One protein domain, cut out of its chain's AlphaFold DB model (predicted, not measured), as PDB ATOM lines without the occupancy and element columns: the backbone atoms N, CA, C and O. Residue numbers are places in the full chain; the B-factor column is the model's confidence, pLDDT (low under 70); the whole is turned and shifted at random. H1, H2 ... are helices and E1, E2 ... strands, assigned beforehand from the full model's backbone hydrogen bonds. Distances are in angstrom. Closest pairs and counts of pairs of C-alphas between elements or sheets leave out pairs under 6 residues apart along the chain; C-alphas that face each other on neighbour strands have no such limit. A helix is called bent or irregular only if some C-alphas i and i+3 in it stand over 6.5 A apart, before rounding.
ATOM      1  N   ASP A  10     145.535 205.843 194.115       90.50
ATOM      2  CA  ASP A  10     144.091 206.033 194.271       90.50
ATOM      3  C   ASP A  10     143.545 205.107 195.362       90.50
ATOM      4  O   ASP A  10     142.849 205.545 196.282       90.50
ATOM      5  N   MET A  11     143.903 203.824 195.306       92.12
ATOM      6  CA  MET A  11     143.536 202.832 196.306       92.12
ATOM      7  C   MET A  11     144.077 203.186 197.694       92.12
ATOM      8  O   MET A  11     143.348 203.055 198.686       92.12
ATOM      9  N   PHE A  12     145.317 203.675 197.777       92.69
ATOM     10  CA  PHE A  12     145.879 204.177 199.028       92.69
ATOM     11  C   PHE A  12     145.079 205.360 199.581       92.69
ATOM     12  O   PHE A  12     144.687 205.340 200.749       92.69
ATOM     13  N   ILE A  13     144.774 206.360 198.748       91.69
ATOM     14  CA  ILE A  13     143.984 207.531 199.146       91.69
ATOM     15  C   ILE A  13     142.604 207.098 199.648       91.69
ATOM     16  O   ILE A  13     142.161 207.577 200.692       91.69
ATOM     17  N   TYR A  14     141.943 206.144 198.982       91.50
ATOM     18  CA  TYR A  14     140.663 205.604 199.451       91.50
ATOM     19  C   TYR A  14     140.768 204.977 200.847       91.50
ATOM     20  O   TYR A  14     139.900 205.214 201.693       91.50
ATOM     21  N   LYS A  15     141.834 204.213 201.123       93.56
ATOM     22  CA  LYS A  15     142.093 203.667 202.465       93.56
ATOM     23  C   LYS A  15     142.372 204.763 203.483       93.56
ATOM     24  O   LYS A  15     141.851 204.690 204.596       93.56
ATOM     25  N   LEU A  16     143.144 205.776 203.111       92.88
ATOM     26  CA  LEU A  16     143.492 206.872 204.002       92.88
ATOM     27  C   LEU A  16     142.265 207.697 204.399       92.88
ATOM     28  O   LEU A  16     142.066 207.949 205.586       92.88
ATOM     29  N   ILE A  17     141.417 208.052 203.426       88.31
ATOM     30  CA  ILE A  17     140.128 208.720 203.663       88.31
ATOM     31  C   ILE A  17     139.309 207.896 204.651       88.31
ATOM     32  O   ILE A  17     138.857 208.418 205.665       88.31
ATOM     33  N   HIS A  18     139.173 206.592 204.397       89.31
ATOM     34  CA  HIS A  18     138.398 205.710 205.262       89.31
ATOM     35  C   HIS A  18     138.906 205.698 206.714       89.31
ATOM     36  O   HIS A  18     138.099 205.785 207.638       89.31
ATOM     37  N   LEU A  19     140.223 205.611 206.926       90.44
ATOM     38  CA  LEU A  19     140.819 205.611 208.267       90.44
ATOM     39  C   LEU A  19     140.654 206.958 208.975       90.44
ATOM     40  O   LEU A  19     140.220 206.987 210.124       90.44
ATOM     41  N   CYS A  20     140.967 208.060 208.291       87.00
ATOM     42  CA  CYS A  20     140.902 209.393 208.885       87.00
ATOM     43  C   CYS A  20     139.461 209.767 209.236       87.00
ATOM     44  O   CYS A  20     139.209 210.219 210.348       87.00
ATOM     45  N   CYS A  21     138.503 209.495 208.343       82.69
ATOM     46  CA  CYS A  21     137.088 209.734 208.616       82.69
ATOM     47  C   CYS A  21     136.582 208.891 209.785       82.69
ATOM     48  O   CYS A  21     135.941 209.438 210.672       82.69
ATOM     49  N   ARG A  22     136.914 207.591 209.838       84.00
ATOM     50  CA  ARG A  22     136.560 206.727 210.981       84.00
ATOM     51  C   ARG A  22     137.105 207.270 212.304       84.00
ATOM     52  O   ARG A  22     136.492 207.067 213.344       84.00
ATOM     53  N   TYR A  23     138.270 207.907 212.259       79.62
ATOM     54  CA  TYR A  23     138.921 208.461 213.435       79.62
ATOM     55  C   TYR A  23     138.285 209.787 213.898       79.62
ATOM     56  O   TYR A  23     138.199 210.041 215.096       79.62
ATOM     57  N   THR A  24     137.837 210.637 212.971       77.75
ATOM     58  CA  THR A  24     137.202 211.931 213.293       77.75
ATOM     59  C   THR A  24     135.692 211.846 213.505       77.75
ATOM     60  O   THR A  24     135.118 212.723 214.142       77.75
ATOM     61  N   ASP A  25     135.050 210.827 212.943       78.31
ATOM     62  CA  ASP A  25     133.609 210.600 212.988       78.31
ATOM     63  C   ASP A  25     133.344 209.087 213.065       78.31
ATOM     64  O   ASP A  25     133.351 208.372 212.059       78.31
ATOM     65  N   GLU A  26     133.107 208.581 214.280       73.12
ATOM     66  CA  GLU A  26     132.816 207.158 214.508       73.12
ATOM     67  C   GLU A  26     131.531 206.698 213.791       73.12
ATOM     68  O   GLU A  26     131.392 205.511 213.481       73.12
ATOM     69  N   SER A  27     130.627 207.627 213.458       79.19
ATOM     70  CA  SER A  27     129.376 207.380 212.734       79.19
ATOM     71  C   SER A  27     129.502 207.586 211.220       79.19
ATOM     72  O   SER A  27     128.500 207.500 210.512       79.19
ATOM     73  N   TYR A  28     130.715 207.787 210.693       81.31
ATOM     74  CA  TYR A  28     130.980 208.106 209.283       81.31
ATOM     75  C   TYR A  28     130.212 207.233 208.276       81.31
ATOM     76  O   TYR A  28     129.624 207.742 207.320       81.31
ATOM     77  N   ILE A  29     130.206 205.909 208.473       76.12
ATOM     78  CA  ILE A  29     129.536 204.982 207.547       76.12
ATOM     79  C   ILE A  29     128.016 205.162 207.589       76.12
ATOM     80  O   ILE A  29     127.364 205.060 206.551       76.12
ATOM     81  N   ASP A  30     127.454 205.402 208.768       78.44
ATOM     82  CA  ASP A  30     126.010 205.511 208.948       78.44
ATOM     83  C   ASP A  30     125.510 206.872 208.450       78.44
ATOM     84  O   ASP A  30     124.591 206.909 207.634       78.44
ATOM     85  N   ASN A  31     126.227 207.957 208.765       77.88
ATOM     86  CA  ASN A  31     125.971 209.303 208.238       77.88
ATOM     87  C   ASN A  31     125.982 209.331 206.700       77.88
ATOM     88  O   ASN A  31     125.132 209.945 206.057       77.88
ATOM     89  N   ALA A  32     126.933 208.634 206.079       75.62
ATOM     90  CA  ALA A  32     127.025 208.578 204.627       75.62
ATOM     91  C   ALA A  32     125.929 207.729 203.970       75.62
ATOM     92  O   ALA A  32     125.465 208.076 202.883       75.62
ATOM     93  N   LYS A  33     125.498 206.635 204.616       77.94
ATOM     94  CA  LYS A  33     124.339 205.852 204.160       77.94
ATOM     95  C   LYS A  33     123.063 206.682 204.231       77.94
ATOM     96  O   LYS A  33     122.293 206.667 203.276       77.94
ATOM     97  N   GLU A  34     122.860 207.415 205.325       81.06
ATOM     98  CA  GLU A  34     121.729 208.335 205.488       81.06
ATOM     99  C   GLU A  34     121.751 209.452 204.433       81.06
ATOM    100  O   GLU A  34     120.707 209.812 203.891       81.06
ATOM    101  N   ALA A  35     122.942 209.929 204.064       80.69
ATOM    102  CA  ALA A  35     123.149 210.911 203.000       80.69
ATOM    103  C   ALA A  35     123.126 210.328 201.568       80.69
ATOM    104  O   ALA A  35     123.298 211.076 200.605       80.69
ATOM    105  N   GLY A  36     122.928 209.015 201.396       78.56
ATOM    106  CA  GLY A  36     122.872 208.366 200.080       78.56
ATOM    107  C   GLY A  36     124.201 208.344 199.313       78.56
ATOM    108  O   GLY A  36     124.200 208.252 198.085       78.56
ATOM    109  N   VAL A  37     125.338 208.439 200.007       82.38
ATOM    110  CA  VAL A  37     126.673 208.407 199.393       82.38
ATOM    111  C   VAL A  37     127.078 206.959 199.104       82.38
ATOM    112  O   VAL A  37     127.103 206.114 199.998       82.38
ATOM    113  N   ASP A  38     127.440 206.664 197.853       82.25
ATOM    114  CA  ASP A  38     127.932 205.339 197.474       82.25
ATOM    115  C   ASP A  38     129.418 205.155 197.835       82.25
ATOM    116  O   ASP A  38     130.307 205.792 197.268       82.25
ATOM    117  N   PHE A  39     129.692 204.222 198.749       82.81
ATOM    118  CA  PHE A  39     131.047 203.804 199.117       82.81
ATOM    119  C   PHE A  39     131.481 202.469 198.525       82.81
ATOM    120  O   PHE A  39     132.544 201.968 198.891       82.81
ATOM    121  N   SER A  40     130.708 201.871 197.622       84.88
ATOM    122  CA  SER A  40     131.028 200.574 197.021       84.88
ATOM    123  C   SER A  40     132.461 200.530 196.470       84.88
ATOM    124  O   SER A  40     133.218 199.606 196.782       84.88
ATOM    125  N   LYS A  41     132.872 201.580 195.744       86.00
ATOM    126  CA  LYS A  41     134.230 201.731 195.204       86.00
ATOM    127  C   LYS A  41     135.277 201.867 196.312       86.00
ATOM    128  O   LYS A  41     136.245 201.111 196.313       86.00
ATOM    129  N   THR A  42     135.065 202.774 197.266       87.62
ATOM    130  CA  THR A  42     135.989 203.008 198.389       87.62
ATOM    131  C   THR A  42     136.183 201.735 199.207       87.62
ATOM    132  O   THR A  42     137.309 201.310 199.433       87.62
ATOM    133  N   LEU A  43     135.098 201.058 199.594       89.00
ATOM    134  CA  LEU A  43     135.150 199.823 200.378       89.00
ATOM    135  C   LEU A  43     135.829 198.679 199.620       89.00
ATOM    136  O   LEU A  43     136.540 197.884 200.234       89.00
ATOM    137  N   LYS A  44     135.618 198.579 198.302       90.81
ATOM    138  CA  LYS A  44     136.315 197.593 197.469       90.81
ATOM    139  C   LYS A  44     137.822 197.862 197.459       90.81
ATOM    140  O   LYS A  44     138.582 196.949 197.766       90.81
ATOM    141  N   ALA A  45     138.224 199.106 197.200       91.25
ATOM    142  CA  ALA A  45     139.623 199.530 197.204       91.25
ATOM    143  C   ALA A  45     140.289 199.301 198.573       91.25
ATOM    144  O   ALA A  45     141.380 198.750 198.652       91.25
ATOM    145  N   VAL A  46     139.600 199.614 199.677       92.38
ATOM    146  CA  VAL A  46     140.091 199.347 201.041       92.38
ATOM    147  C   VAL A  46     140.357 197.861 201.283       92.38
ATOM    148  O   VAL A  46     141.392 197.502 201.843       92.38
ATOM    149  N   LYS A  47     139.439 196.982 200.863       93.25
ATOM    150  CA  LYS A  47     139.610 195.529 201.021       93.25
ATOM    151  C   LYS A  47     140.782 195.005 200.199       93.25
ATOM    152  O   LYS A  47     141.529 194.156 200.682       93.25
ATOM    153  N   GLU A  48     140.927 195.500 198.977       94.06
ATOM    154  CA  GLU A  48     142.021 195.140 198.080       94.06
ATOM    155  C   GLU A  48     143.372 195.606 198.636       94.06
ATOM    156  O   GLU A  48     144.294 194.799 198.765       94.06
ATOM    157  N   PHE A  49     143.445 196.848 199.119       94.88
ATOM    158  CA  PHE A  49     144.609 197.391 199.814       94.88
ATOM    159  C   PHE A  49     145.044 196.511 200.990       94.88
ATOM    160  O   PHE A  49     146.209 196.119 201.086       94.88
ATOM    161  N   ASP A  50     144.112 196.155 201.880       94.75
ATOM    162  CA  ASP A  50     144.425 195.327 203.046       94.75
ATOM    163  C   ASP A  50     144.875 193.913 202.665       94.75
ATOM    164  O   ASP A  50     145.745 193.348 203.333       94.75
ATOM    165  N   ALA A  51     144.309 193.336 201.603       95.00
ATOM    166  CA  ALA A  51     144.723 192.030 201.101       95.00
ATOM    167  C   ALA A  51     146.165 192.068 200.573       95.00
ATOM    168  O   ALA A  51     146.987 191.234 200.965       95.00
ATOM    169  N   LEU A  52     146.493 193.067 199.749       94.50
ATOM    170  CA  LEU A  52     147.833 193.251 199.196       94.50
ATOM    171  C   LEU A  52     148.857 193.540 200.294       94.50
ATOM    172  O   LEU A  52     149.886 192.872 200.371       94.50
ATOM    173  N   ARG A  53     148.547 194.449 201.220       94.75
ATOM    174  CA  ARG A  53     149.397 194.742 202.381       94.75
ATOM    175  C   ARG A  53     149.711 193.482 203.192       94.75
ATOM    176  O   ARG A  53     150.873 193.194 203.476       94.75
ATOM    177  N   LYS A  54     148.688 192.690 203.535       94.69
ATOM    178  CA  LYS A  54     148.853 191.432 204.288       94.69
ATOM    179  C   LYS A  54     149.662 190.393 203.518       94.69
ATOM    180  O   LYS A  54     150.440 189.657 204.126       94.69
ATOM    181  N   MET A  55     149.501 190.332 202.200       94.62
ATOM    182  CA  MET A  55     150.294 189.455 201.346       94.62
ATOM    183  C   MET A  55     151.778 189.846 201.364       94.62
ATOM    184  O   MET A  55     152.616 188.952 201.475       94.62
ATOM    185  N   LEU A  56     152.111 191.144 201.324       93.94
ATOM    186  CA  LEU A  56     153.500 191.617 201.427       93.94
ATOM    187  C   LEU A  56     154.110 191.208 202.763       93.94
ATOM    188  O   LEU A  56     155.144 190.546 202.785       93.94
ATOM    189  N   ILE A  57     153.420 191.524 203.861       95.12
ATOM    190  CA  ILE A  57     153.846 191.152 205.214       95.12
ATOM    191  C   ILE A  57     154.066 189.645 205.329       95.12
ATOM    192  O   ILE A  57     155.102 189.211 205.821       95.12
ATOM    193  N   THR A  58     153.133 188.835 204.827       94.44
ATOM    194  CA  THR A  58     153.239 187.371 204.897       94.44
ATOM    195  C   THR A  58     154.415 186.837 204.081       94.44
ATOM    196  O   THR A  58     155.091 185.918 204.536       94.44
ATOM    197  N   LYS A  59     154.669 187.392 202.887       93.50
ATOM    198  CA  LYS A  59     155.824 187.007 202.065       93.50
ATOM    199  C   LYS A  59     157.136 187.359 202.754       93.50
ATOM    200  O   LYS A  59     157.961 186.476 202.940       93.50
ATOM    201  N   VAL A  60     157.295 188.610 203.193       93.31
ATOM    202  CA  VAL A  60     158.490 189.077 203.922       93.31
ATOM    203  C   VAL A  60     158.757 188.199 205.139       93.31
ATOM    204  O   VAL A  60     159.884 187.790 205.384       93.31
ATOM    205  N   LEU A  61     157.708 187.849 205.871       92.19
ATOM    206  CA  LEU A  61     157.829 187.033 207.064       92.19
ATOM    207  C   LEU A  61     158.289 185.599 206.772       92.19
ATOM    208  O   LEU A  61     158.997 185.024 207.585       92.19
ATOM    209  N   LYS A  62     157.893 185.011 205.640       90.44
ATOM    210  CA  LYS A  62     158.218 183.616 205.291       90.44
ATOM    211  C   LYS A  62     159.509 183.459 204.495       90.44
ATOM    212  O   LYS A  62     160.138 182.412 204.578       90.44
ATOM    213  N   GLU A  63     159.848 184.450 203.679       90.94
ATOM    214  CA  GLU A  63     160.898 184.350 202.657       90.94
ATOM    215  C   GLU A  63     162.193 185.082 203.048       90.94
ATOM    216  O   GLU A  63     163.104 185.163 202.232       90.94
ATOM    217  N   THR A  64     162.297 185.625 204.266       88.81
ATOM    218  CA  THR A  64     163.493 186.354 204.730       88.81
ATOM    219  C   THR A  64     164.097 185.698 205.974       88.81
ATOM    220  O   THR A  64     163.369 185.071 206.752       88.81
ATOM    221  N   PRO A  65     165.410 185.868 206.227       87.62
ATOM    222  CA  PRO A  65     166.065 185.323 207.421       87.62
ATOM    223  C   PRO A  65     165.595 185.976 208.735       87.62
ATOM    224  O   PRO A  65     165.936 185.503 209.815       87.62
ATOM    225  N   PHE A  66     164.796 187.045 208.667       89.12
ATOM    226  CA  PHE A  66     164.324 187.808 209.824       89.12
ATOM    227  C   PHE A  66     162.998 187.294 210.417       89.12
ATOM    228  O   PHE A  66     162.394 187.991 211.233       89.12
ATOM    229  N   HIS A  67     162.535 186.096 210.033       86.81
ATOM    230  CA  HIS A  67     161.236 185.516 210.416       86.81
ATOM    231  C   HIS A  67     160.859 185.723 211.895       86.81
ATOM    232  O   HIS A  67     159.855 186.373 212.186       86.81
ATOM    233  N   ASP A  68     161.683 185.233 212.828       88.12
ATOM    234  CA  ASP A  68     161.391 185.268 214.272       88.12
ATOM    235  C   ASP A  68     161.287 186.704 214.810       88.12
ATOM    236  O   ASP A  68     160.422 187.050 215.622       88.12
ATOM    237  N   SER A  69     162.171 187.569 214.314       91.56
ATOM    238  CA  SER A  69     162.184 188.990 214.645       91.56
ATOM    239  C   SER A  69     160.924 189.701 214.146       91.56
ATOM    240  O   SER A  69     160.326 190.495 214.874       91.56
ATOM    241  N   PHE A  70     160.502 189.414 212.914       93.94
ATOM    242  CA  PHE A  70     159.315 190.007 212.310       93.94
ATOM    243  C   PHE A  70     158.018 189.484 212.922       93.94
ATOM    244  O   PHE A  70     157.115 190.283 213.161       93.94
ATOM    245  N   GLU A  71     157.924 188.196 213.267       91.00
ATOM    246  CA  GLU A  71     156.795 187.695 214.064       91.00
ATOM    247  C   GLU A  71     156.725 188.422 215.413       91.00
ATOM    248  O   GLU A  71     155.654 188.882 215.798       91.00
ATOM    249  N   THR A  72     157.856 188.648 216.089       89.50
ATOM    250  CA  THR A  72     157.862 189.414 217.349       89.50
ATOM    251  C   THR A  72     157.395 190.865 217.143       89.50
ATOM    252  O   THR A  72     156.552 191.358 217.895       89.50
ATOM    253  N   LEU A  73     157.883 191.552 216.103       91.31
ATOM    254  CA  LEU A  73     157.475 192.925 215.761       91.31
ATOM    255  C   LEU A  73     155.994 193.048 215.384       91.31
ATOM    256  O   LEU A  73     155.347 194.047 215.696       91.31
ATOM    257  N   LYS A  74     155.441 192.036 214.718       91.12
ATOM    258  CA  LYS A  74     154.038 192.003 214.294       91.12
ATOM    259  C   LYS A  74     153.066 192.064 215.476       91.12
ATOM    260  O   LYS A  74     151.983 192.618 215.322       91.12
ATOM    261  N   TYR A  75     153.451 191.549 216.646       88.75
ATOM    262  CA  TYR A  75     152.654 191.636 217.881       88.75
ATOM    263  C   TYR A  75     153.098 192.765 218.823       88.75
ATOM    264  O   TYR A  75     152.557 192.907 219.924       88.75
ATOM    265  N   ALA A  76     154.084 193.570 218.421       89.44
ATOM    266  CA  ALA A  76     154.479 194.746 219.175       89.44
ATOM    267  C   ALA A  76     153.426 195.846 219.008       89.44
ATOM    268  O   ALA A  76     153.024 196.184 217.901       89.44
ATOM    269  N   SER A  77     153.003 196.437 220.119       85.38
ATOM    270  CA  SER A  77     152.176 197.633 220.140       85.38
ATOM    271  C   SER A  77     153.024 198.897 220.044       85.38
ATOM    272  O   SER A  77     152.566 199.875 219.474       85.38
ATOM    273  N   ALA A  78     154.254 198.921 220.555       85.56
ATOM    274  CA  ALA A  78     155.144 200.074 220.420       85.56
ATOM    275  C   ALA A  78     156.604 199.640 220.312       85.56
ATOM    276  O   ALA A  78     156.987 198.602 220.856       85.56
ATOM    277  N   VAL A  79     157.412 200.469 219.650       90.06
ATOM    278  CA  VAL A  79     158.847 200.251 219.451       90.06
ATOM    279  C   VAL A  79     159.609 201.483 219.924       90.06
ATOM    280  O   VAL A  79     159.280 202.603 219.543       90.06
ATOM    281  N   GLN A  80     160.630 201.275 220.751       91.00
ATOM    282  CA  GLN A  80     161.613 202.294 221.111       91.00
ATOM    283  C   GLN A  80     162.991 201.874 220.618       91.00
ATOM    284  O   GLN A  80     163.363 200.706 220.710       91.00
ATOM    285  N   GLU A  81     163.743 202.834 220.097       92.50
ATOM    286  CA  GLU A  81     165.044 202.608 219.478       92.50
ATOM    287  C   GLU A  81     166.175 203.074 220.398       92.50
ATOM    288  O   GLU A  81     166.132 204.185 220.925       92.50
ATOM    289  N   LEU A  82     167.204 202.240 220.557       92.06
ATOM    290  CA  LEU A  82     168.483 202.620 221.149       92.06
ATOM    291  C   LEU A  82     169.611 202.315 220.154       92.06
ATOM    292  O   LEU A  82     169.987 201.157 219.975       92.06
ATOM    293  N   ASP A  83     170.143 203.361 219.523       89.62
ATOM    294  CA  ASP A  83     171.229 203.292 218.538       89.62
ATOM    295  C   ASP A  83     172.564 203.702 219.183       89.62
ATOM    296  O   ASP A  83     172.660 204.746 219.830       89.62
ATOM    297  N   ASN A  84     173.606 202.886 219.001       87.75
ATOM    298  CA  ASN A  84     174.970 203.179 219.457       87.75
ATOM    299  C   ASN A  84     175.967 203.434 218.309       87.75
ATOM    300  O   ASN A  84     177.178 203.439 218.525       87.75
ATOM    301  N   GLY A  85     175.475 203.629 217.087       82.88
ATOM    302  CA  GLY A  85     176.248 203.917 215.881       82.88
ATOM    303  C   GLY A  85     176.553 202.691 215.019       82.88
ATOM    304  O   GLY A  85     176.702 202.847 213.808       82.88
ATOM    305  N   VAL A  86     176.595 201.490 215.603       87.50
ATOM    306  CA  VAL A  86     176.930 200.227 214.905       87.50
ATOM    307  C   VAL A  86     175.780 199.224 214.984       87.50
ATOM    308  O   VAL A  86     175.436 198.557 214.008       87.50
ATOM    309  N   SER A  87     175.167 199.138 216.157       91.06
ATOM    310  CA  SER A  87     174.047 198.259 216.456       91.06
ATOM    311  C   SER A  87     172.874 199.069 216.981       91.06
ATOM    312  O   SER A  87     173.043 200.136 217.572       91.06
ATOM    313  N   CYS A  88     171.689 198.517 216.797       94.25
ATOM    314  CA  CYS A  88     170.459 199.075 217.306       94.25
ATOM    315  C   CYS A  88     169.755 198.026 218.165       94.25
ATOM    316  O   CYS A  88     169.696 196.849 217.804       94.25
ATOM    317  N   ILE A  89     169.206 198.460 219.297       93.00
ATOM    318  CA  ILE A  89     168.307 197.654 220.119       93.00
ATOM    319  C   ILE A  89     166.904 198.238 219.982       93.00
ATOM    320  O   ILE A  89     166.675 199.404 220.300       93.00
ATOM    321  N   LEU A  90     165.967 197.420 219.513       93.56
ATOM    322  CA  LEU A  90     164.547 197.745 219.487       93.56
ATOM    323  C   LEU A  90     163.890 197.189 220.745       93.56
ATOM    324  O   LEU A  90     163.806 195.975 220.909       93.56
ATOM    325  N   PHE A  91     163.402 198.064 221.618       91.75
ATOM    326  CA  PHE A  91     162.580 197.695 222.765       91.75
ATOM    327  C   PHE A  91     161.114 197.662 222.351       91.75
ATOM    328  O   PHE A  91     160.550 198.669 221.924       91.75
ATOM    329  N   LEU A  92     160.495 196.496 222.495       91.31
ATOM    330  CA  LEU A  92     159.134 196.227 222.068       91.31
ATOM    331  C   LEU A  92     158.218 196.174 223.283       91.31
ATOM    332  O   LEU A  92     158.469 195.438 224.239       91.31
ATOM    333  N   THR A  93     157.130 196.932 223.219       87.81
ATOM    334  CA  THR A  93     155.991 196.763 224.122       87.81
ATOM    335  C   THR A  93     154.963 195.905 223.409       87.81
ATOM    336  O   THR A  93     154.636 196.205 222.266       87.81
ATOM    337  N   THR A  94     154.453 194.853 224.044       81.88
ATOM    338  CA  THR A  94     153.335 194.054 223.512       81.88
ATOM    339  C   THR A  94     152.020 194.445 224.189       81.88
ATOM    340  O   THR A  94     152.009 195.151 225.200       81.88
ATOM    341  N   GLU A  95     150.886 193.974 223.669       75.12
ATOM    342  CA  GLU A  95     149.574 194.183 224.308       75.12
ATOM    343  C   GLU A  95     149.505 193.627 225.740       75.12
ATOM    344  O   GLU A  95     148.829 194.191 226.599       75.12
ATOM    345  N   LYS A  96     150.268 192.567 226.032       76.94
ATOM    346  CA  LYS A  96     150.374 191.972 227.374       76.94
ATOM    347  C   LYS A  96     151.295 192.752 228.320       76.94
ATOM    348  O   LYS A  96     151.444 192.361 229.472       76.94
ATOM    349  N   LYS A  97     151.878 193.868 227.859       69.50
ATOM    350  CA  LYS A  97     152.914 194.659 228.550       69.50
ATOM    351  C   LYS A  97     154.215 193.891 228.812       69.50
ATOM    352  O   LYS A  97     155.042 194.351 229.601       69.50
ATOM    353  N   ASP A  98     154.423 192.776 228.119       73.31
ATOM    354  CA  ASP A  98     155.701 192.077 228.129       73.31
ATOM    355  C   ASP A  98     156.730 192.903 227.351       73.31
ATOM    356  O   ASP A  98     156.422 193.488 226.306       73.31
ATOM    357  N   LYS A  99     157.953 192.976 227.883       73.94
ATOM    358  CA  LYS A  99     159.062 193.695 227.249       73.94
ATOM    359  C   LYS A  99     159.933 192.707 226.493       73.94
ATOM    360  O   LYS A  99     160.650 191.919 227.106       73.94
ATOM    361  N   HIS A 100     159.899 192.796 225.172       86.44
ATOM    362  CA  HIS A 100     160.832 192.082 224.307       86.44
ATOM    363  C   HIS A 100     161.880 193.056 223.782       86.44
ATOM    364  O   HIS A 100     161.652 194.265 223.735       86.44
ATOM    365  N   HIS A 101     163.041 192.538 223.399       89.75
ATOM    366  CA  HIS A 101     164.031 193.332 222.693       89.75
ATOM    367  C   HIS A 101     164.573 192.559 221.502       89.75
ATOM    368  O   HIS A 101     164.682 191.334 221.539       89.75
ATOM    369  N   ILE A 102     164.908 193.298 220.454       92.75
ATOM    370  CA  ILE A 102     165.584 192.783 219.272       92.75
ATOM    371  C   ILE A 102     166.882 193.564 219.131       92.75
ATOM    372  O   ILE A 102     166.856 194.785 218.993       92.75
ATOM    373  N   SER A 103     168.004 192.854 219.139       92.31
ATOM    374  CA  SER A 103     169.312 193.417 218.811       92.31
ATOM    375  C   SER A 103     169.605 193.165 217.337       92.31
ATOM    376  O   SER A 103     169.546 192.022 216.889       92.31
ATOM    377  N   LEU A 104     169.921 194.217 216.590       93.25
ATOM    378  CA  LEU A 104     170.163 194.150 215.149       93.25
ATOM    379  C   LEU A 104     171.322 195.056 214.733       93.25
ATOM    380  O   LEU A 104     171.706 195.984 215.453       93.25
ATOM    381  N   LYS A 105     171.894 194.793 213.557       92.19
ATOM    382  CA  LYS A 105     172.886 195.691 212.966       92.19
ATOM    383  C   LYS A 105     172.195 196.920 212.398       92.19
ATOM    384  O   LYS A 105     171.112 196.821 211.832       92.19
ATOM    385  N   LYS A 106     172.848 198.079 212.478       90.25
ATOM    386  CA  LYS A 106     172.272 199.339 211.993       90.25
ATOM    387  C   LYS A 106     171.846 199.298 210.518       90.25
ATOM    388  O   LYS A 106     170.853 199.924 210.162       90.25
ATOM    389  N   GLU A 107     172.559 198.541 209.686       91.12
ATOM    390  CA  GLU A 107     172.225 198.336 208.268       91.12
ATOM    391  C   GLU A 107     170.844 197.688 208.057       91.12
ATOM    392  O   GLU A 107     170.125 198.061 207.128       91.12
ATOM    393  N   ASP A 108     170.413 196.823 208.978       92.56
ATOM    394  CA  ASP A 108     169.141 196.102 208.888       92.56
ATOM    395  C   ASP A 108     167.953 196.916 209.422       92.56
ATOM    396  O   ASP A 108     166.799 196.593 209.141       92.56
ATOM    397  N   LEU A 109     168.198 197.999 210.169       93.00
ATOM    398  CA  LEU A 109     167.163 198.775 210.868       93.00
ATOM    399  C   LEU A 109     166.017 199.218 209.948       93.00
ATOM    400  O   LEU A 109     164.850 199.227 210.349       93.00
ATOM    401  N   SER A 110     166.342 199.575 208.705       94.12
ATOM    402  CA  SER A 110     165.357 200.022 207.717       94.12
ATOM    403  C   SER A 110     164.316 198.944 207.384       94.12
ATOM    404  O   SER A 110     163.140 199.275 207.204       94.12
ATOM    405  N   TYR A 111     164.705 197.664 207.380       95.62
ATOM    406  CA  TYR A 111     163.802 196.536 207.148       95.62
ATOM    407  C   TYR A 111     162.816 196.373 208.300       95.62
ATOM    408  O   TYR A 111     161.617 196.225 208.073       95.62
ATOM    409  N   TYR A 112     163.305 196.480 209.535       95.50
ATOM    410  CA  TYR A 112     162.500 196.343 210.747       95.50
ATOM    411  C   TYR A 112     161.493 197.488 210.883       95.50
ATOM    412  O   TYR A 112     160.315 197.242 211.146       95.50
ATOM    413  N   LYS A 113     161.927 198.731 210.628       94.62
ATOM    414  CA  LYS A 113     161.036 199.902 210.593       94.62
ATOM    415  C   LYS A 113     159.959 199.752 209.525       94.62
ATOM    416  O   LYS A 113     158.781 199.919 209.817       94.62
ATOM    417  N   SER A 114     160.356 199.375 208.311       96.69
ATOM    418  CA  SER A 114     159.416 199.215 207.198       96.69
ATOM    419  C   SER A 114     158.429 198.076 207.438       96.69
ATOM    420  O   SER A 114     157.247 198.222 207.147       96.69
ATOM    421  N   PHE A 115     158.873 196.964 208.023       96.75
ATOM    422  CA  PHE A 115     157.974 195.882 208.411       96.75
ATOM    423  C   PHE A 115     156.946 196.359 209.442       96.75
ATOM    424  O   PHE A 115     155.751 196.127 209.257       96.75
ATOM    425  N   PHE A 116     157.393 197.053 210.495       95.38
ATOM    426  CA  PHE A 116     156.513 197.561 211.547       95.38
ATOM    427  C   PHE A 116     155.469 198.544 210.998       95.38
ATOM    428  O   PHE A 116     154.279 198.348 211.231       95.38
ATOM    429  N   GLU A 117     155.895 199.539 210.218       95.56
ATOM    430  CA  GLU A 117     155.017 200.553 209.610       95.56
ATOM    431  C   GLU A 117     153.948 199.932 208.703       95.56
ATOM    432  O   GLU A 117     152.780 200.308 208.749       95.56
ATOM    433  N   ILE A 118     154.305 198.920 207.909       95.94
ATOM    434  CA  ILE A 118     153.346 198.253 207.019       95.94
ATOM    435  C   ILE A 118     152.424 197.301 207.804       95.94
ATOM    436  O   ILE A 118     151.217 197.231 207.531       95.94
ATOM    437  N   ALA A 119     152.946 196.586 208.806       95.31
ATOM    438  CA  ALA A 119     152.156 195.682 209.645       95.31
ATOM    439  C   ALA A 119     151.118 196.453 210.475       95.31
ATOM    440  O   ALA A 119     149.941 196.077 210.506       95.31
ATOM    441  N   HIS A 120     151.531 197.583 211.049       94.44
ATOM    442  CA  HIS A 120     150.735 198.435 211.936       94.44
ATOM    443  C   HIS A 120     150.229 199.710 211.258       94.44
ATOM    444  O   HIS A 120     149.894 200.676 211.935       94.44
ATOM    445  N   PHE A 121     150.111 199.690 209.928       94.38
ATOM    446  CA  PHE A 121     149.734 200.836 209.093       94.38
ATOM    447  C   PHE A 121     148.592 201.683 209.663       94.38
ATOM    448  O   PHE A 121     148.736 202.891 209.801       94.38
ATOM    449  N   GLU A 122     147.470 201.059 210.039       92.56
ATOM    450  CA  GLU A 122     146.307 201.792 210.556       92.56
ATOM    451  C   GLU A 122     146.641 202.576 211.826       92.56
ATOM    452  O   GLU A 122     146.236 203.725 211.973       92.56
ATOM    453  N   LYS A 123     147.415 201.968 212.727       91.25
ATOM    454  CA  LYS A 123     147.852 202.611 213.959       91.25
ATOM    455  C   LYS A 123     148.794 203.778 213.654       91.25
ATOM    456  O   LYS A 123     148.542 204.885 214.120       91.25
ATOM    457  N   CYS A 124     149.843 203.527 212.872       93.12
ATOM    458  CA  CYS A 124     150.869 204.518 212.544       93.12
ATOM    459  C   CYS A 124     150.267 205.754 211.859       93.12
ATOM    460  O   CYS A 124     150.523 206.884 212.273       93.12
ATOM    461  N   VAL A 125     149.394 205.537 210.871       93.00
ATOM    462  CA  VAL A 125     148.684 206.610 210.165       93.00
ATOM    463  C   VAL A 125     147.787 207.402 211.111       93.00
ATOM    464  O   VAL A 125     147.823 208.629 211.090       93.00
ATOM    465  N   CYS A 126     146.993 206.738 211.958       89.75
ATOM    466  CA  CYS A 126     146.109 207.431 212.897       89.75
ATOM    467  C   CYS A 126     146.896 208.279 213.908       89.75
ATOM    468  O   CYS A 126     146.513 209.416 214.181       89.75
ATOM    469  N   GLU A 127     148.011 207.767 214.440       89.38
ATOM    470  CA  GLU A 127     148.887 208.515 215.351       89.38
ATOM    471  C   GLU A 127     149.502 209.748 214.670       89.38
ATOM    472  O   GLU A 127     149.493 210.842 215.248       89.38
ATOM    473  N   ARG A 128     149.978 209.607 213.424       91.38
ATOM    474  CA  ARG A 128     150.505 210.732 212.639       91.38
ATOM    475  C   ARG A 128     149.421 211.749 212.289       91.38
ATOM    476  O   ARG A 128     149.634 212.940 212.511       91.38
ATOM    477  N   TYR A 129     148.247 211.302 211.841       88.69
ATOM    478  CA  TYR A 129     147.112 212.174 211.522       88.69
ATOM    479  C   TYR A 129     146.683 213.004 212.731       88.69
ATOM    480  O   TYR A 129     146.528 214.216 212.632       88.69
ATOM    481  N   LEU A 130     146.552 212.372 213.898       84.69
ATOM    482  CA  LEU A 130     146.238 213.042 215.156       84.69
ATOM    483  C   LEU A 130     147.236 214.127 215.534       84.69
ATOM    484  O   LEU A 130     146.846 215.206 215.979       84.69
ATOM    485  N   SER A 131     148.524 213.810 215.416       85.50
ATOM    486  CA  SER A 131     149.599 214.755 215.699       85.50
ATOM    487  C   SER A 131     149.525 215.945 214.742       85.50
ATOM    488  O   SER A 131     149.541 217.094 215.180       85.50
ATOM    489  N   PHE A 132     149.344 215.670 213.449       82.44
ATOM    490  CA  PHE A 132     149.245 216.674 212.394       82.44
ATOM    491  C   PHE A 132     148.005 217.567 212.545       82.44
ATOM    492  O   PHE A 132     148.105 218.791 212.497       82.44
ATOM    493  N   HIS A 133     146.839 216.972 212.811       78.81
ATOM    494  CA  HIS A 133     145.577 217.684 213.003       78.81
ATOM    495  C   HIS A 133     145.622 218.627 214.213       78.81
ATOM    496  O   HIS A 133     145.145 219.754 214.131       78.81
ATOM    497  N   GLN A 152     153.954 208.818 200.169       93.19
ATOM    498  CA  GLN A 152     155.390 208.790 199.928       93.19
ATOM    499  C   GLN A 152     156.102 207.880 200.939       93.19
ATOM    500  O   GLN A 152     156.883 207.012 200.539       93.19
ATOM    501  N   ASP A 153     155.792 208.026 202.227       94.56
ATOM    502  CA  ASP A 153     156.376 207.205 203.291       94.56
ATOM    503  C   ASP A 153     156.004 205.727 203.133       94.56
ATOM    504  O   ASP A 153     156.870 204.844 203.153       94.56
ATOM    505  N   PHE A 154     154.729 205.444 202.868       94.69
ATOM    506  CA  PHE A 154     154.255 204.087 202.622       94.69
ATOM    507  C   PHE A 154     154.955 203.434 201.419       94.69
ATOM    508  O   PHE A 154     155.426 202.296 201.511       94.69
ATOM    509  N   SER A 155     155.098 204.168 200.312       93.38
ATOM    510  CA  SER A 155     155.795 203.692 199.108       93.38
ATOM    511  C   SER A 155     157.271 203.383 199.374       93.38
ATOM    512  O   SER A 155     157.805 202.393 198.859       93.38
ATOM    513  N   ASN A 156     157.931 204.186 200.214       95.62
ATOM    514  CA  ASN A 156     159.309 203.941 200.632       95.62
ATOM    515  C   ASN A 156     159.429 202.633 201.423       95.62
ATOM    516  O   ASN A 156     160.277 201.799 201.100       95.62
ATOM    517  N   HIS A 157     158.556 202.414 202.409       96.69
ATOM    518  CA  HIS A 157     158.560 201.187 203.208       96.69
ATOM    519  C   HIS A 157     158.306 199.939 202.363       96.69
ATOM    520  O   HIS A 157     159.012 198.939 202.503       96.69
ATOM    521  N   ILE A 158     157.361 200.000 201.424       94.31
ATOM    522  CA  ILE A 158     157.124 198.896 200.490       94.31
ATOM    523  C   ILE A 158     158.341 198.627 199.620       94.31
ATOM    524  O   ILE A 158     158.751 197.475 199.486       94.31
ATOM    525  N   SER A 159     158.959 199.674 199.079       93.69
ATOM    526  CA  SER A 159     160.160 199.537 198.256       93.69
ATOM    527  C   SER A 159     161.301 198.864 199.021       93.69
ATOM    528  O   SER A 159     162.000 198.021 198.464       93.69
ATOM    529  N   VAL A 160     161.478 199.200 200.302       95.75
ATOM    530  CA  VAL A 160     162.467 198.563 201.185       95.75
ATOM    531  C   VAL A 160     162.169 197.072 201.367       95.75
ATOM    532  O   VAL A 160     163.065 196.247 201.196       95.75
ATOM    533  N   LEU A 161     160.916 196.707 201.650       94.44
ATOM    534  CA  LEU A 161     160.524 195.307 201.846       94.44
ATOM    535  C   LEU A 161     160.599 194.471 200.559       94.44
ATOM    536  O   LEU A 161     161.006 193.311 200.602       94.44
ATOM    537  N   ILE A 162     160.255 195.051 199.406       91.56
ATOM    538  CA  ILE A 162     160.407 194.389 198.103       91.56
ATOM    539  C   ILE A 162     161.890 194.178 197.787       91.56
ATOM    540  O   ILE A 162     162.278 193.079 197.399       91.56
ATOM    541  N   LYS A 163     162.740 195.192 198.000       91.75
ATOM    542  CA  LYS A 163     164.194 195.052 197.817       91.75
ATOM    543  C   LYS A 163     164.773 193.951 198.693       91.75
ATOM    544  O   LYS A 163     165.586 193.178 198.194       91.75
ATOM    545  N   LEU A 164     164.335 193.853 199.949       92.38
ATOM    546  CA  LEU A 164     164.729 192.767 200.840       92.38
ATOM    547  C   LEU A 164     164.375 191.401 200.229       92.38
ATOM    548  O   LEU A 164     165.254 190.565 200.056       92.38
ATOM    549  N   LEU A 165     163.122 191.204 199.803       90.44
ATOM    550  CA  LEU A 165     162.686 189.960 199.152       90.44
ATOM    551  C   LEU A 165     163.498 189.617 197.893       90.44
ATOM    552  O   LEU A 165     163.810 188.452 197.653       90.44
ATOM    553  N   CYS A 166     163.819 190.611 197.065       86.81
ATOM    554  CA  CYS A 166     164.573 190.403 195.828       86.81
ATOM    555  C   CYS A 166     166.057 190.121 196.084       86.81
ATOM    556  O   CYS A 166     166.646 189.292 195.393       86.81
ATOM    557  N   THR A 167     166.657 190.786 197.071       82.31
ATOM    558  CA  THR A 167     168.073 190.603 197.412       82.31
ATOM    559  C   THR A 167     168.298 189.192 197.942       82.31
ATOM    560  O   THR A 167     169.154 188.484 197.423       82.31
ATOM    561  N   GLU A 168     167.450 188.726 198.859       66.75
ATOM    562  CA  GLU A 168     167.551 187.377 199.433       66.75
ATOM    563  C   GLU A 168     167.296 186.266 198.398       66.75
ATOM    564  O   GLU A 168     167.956 185.230 198.424       66.75
ATOM    565  N   LYS A 169     166.428 186.496 197.402       56.06
ATOM    566  CA  LYS A 169     166.239 185.558 196.275       56.06
ATOM    567  C   LYS A 169     167.452 185.412 195.367       56.06
ATOM    568  O   LYS A 169     167.496 184.468 194.588       56.06
ATOM    569  N   THR A 170     168.407 186.334 195.436       47.06
ATOM    570  CA  THR A 170     169.622 186.281 194.613       47.06
ATOM    571  C   THR A 170     170.704 185.394 195.251       47.06
ATOM    572  O   THR A 170     171.676 185.048 194.585       47.06
TER     573      THR A 170
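What this domain is: This is residues 10 to 133 and 152 to 170 of the 172 residues of an uncharacterized protein of Muricauda sp (UniProt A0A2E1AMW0). A small, strongly twisted sheet of three strands at one end is covered on one face by H4 and H5, and H7 crosses H5 on the side away from the sheet. The long helix H3 runs from this end to the other, where H1 crosses it and residues 30 to 36 stick out, while H6 reaches from the end of H5 to H1. The printed part has 143 residues, with seven named helices and three named strands in the order H1 H2 H3 H4 E1 E2 E3 H5 H6 H7, mostly helix; the antiparallel sheet runs E1 E2 E3. It is elongated, 55 by 36 by 26 A, and only just compact, close to loose, with a radius of gyration of the C-alphas of 17.3 A.

Where its parts are: The strands are E1, residues 76 to 83, E2, residues 87 to 94, 22.3 A, and E3, residues 99 to 105. H4 is residues 67 to 74, and H5 is residues 106 to 119, 20.6 A, irregular, with C-alphas 107 and 110 7.1 A apart. H3, residues 40 to 63, spans 34.5 A from C-alpha 40 at (131.028, 200.574, 197.021). H1 is residues 10 to 24, 21.1 A, from (144.091, 206.033, 194.271), H2 residues 28 to 34, H6 residues 121 to 133, and H7 residues 152 to 168, 24.6 A, ending at (167.551, 187.377, 199.433).

How they stand to each other: The strands form a meander, each the antiparallel neighbour of the one before, in two hairpins. N 91 and O 80 are 2.8 A apart between E1 and E2, and N 90 and O 102 2.8 A between E2 and E3, within hydrogen-bond range. H4 and H5 are on the same face, making two layers, helices on one face of a sheet, at heights of 9.5 A and 9.7 A over the sheet. H5 runs along the strands, at 5 degrees to E2 on the local plane. H5 touches H7 at a steep tilt of 61 degrees, opposite ways, closest at C-alphas 114 and 157, 4.5 A. The hub H3 touches H5, with C-alphas 57 and 119 closest at 6.6 A, H7, with 60 and 165 at 6.4 A, H4 only at the corner, with 61 and 67 at 5.0 A, and H1, about perpendicular at 77 degrees, with 15 and 46 at 5.0 A. H1 touches H6, closest at C-alphas 20 and 126, 6.9 A; H2 is close to H1 but not clearly touching, with C-alphas 22 and 28 closest at 6.0 A. Every O i to N i+4 pair is within hydrogen-bond range in H1, H2, H3, H4, H6 and H7, and 7 of 10 in H5.

The domain as a whole: The two C-alphas farthest apart, those of Gly 36 and Val 86, are 56.6 A apart. Residues 134 to 151 are not printed, and C-alphas 133 and 152 are 18.6 A apart across this cut, which lies in the link from H6 to H7. The links that are printed whole are tight. The mean pLDDT of the printed part is 88.4, and residues 97 and 168 to 170 are under 70.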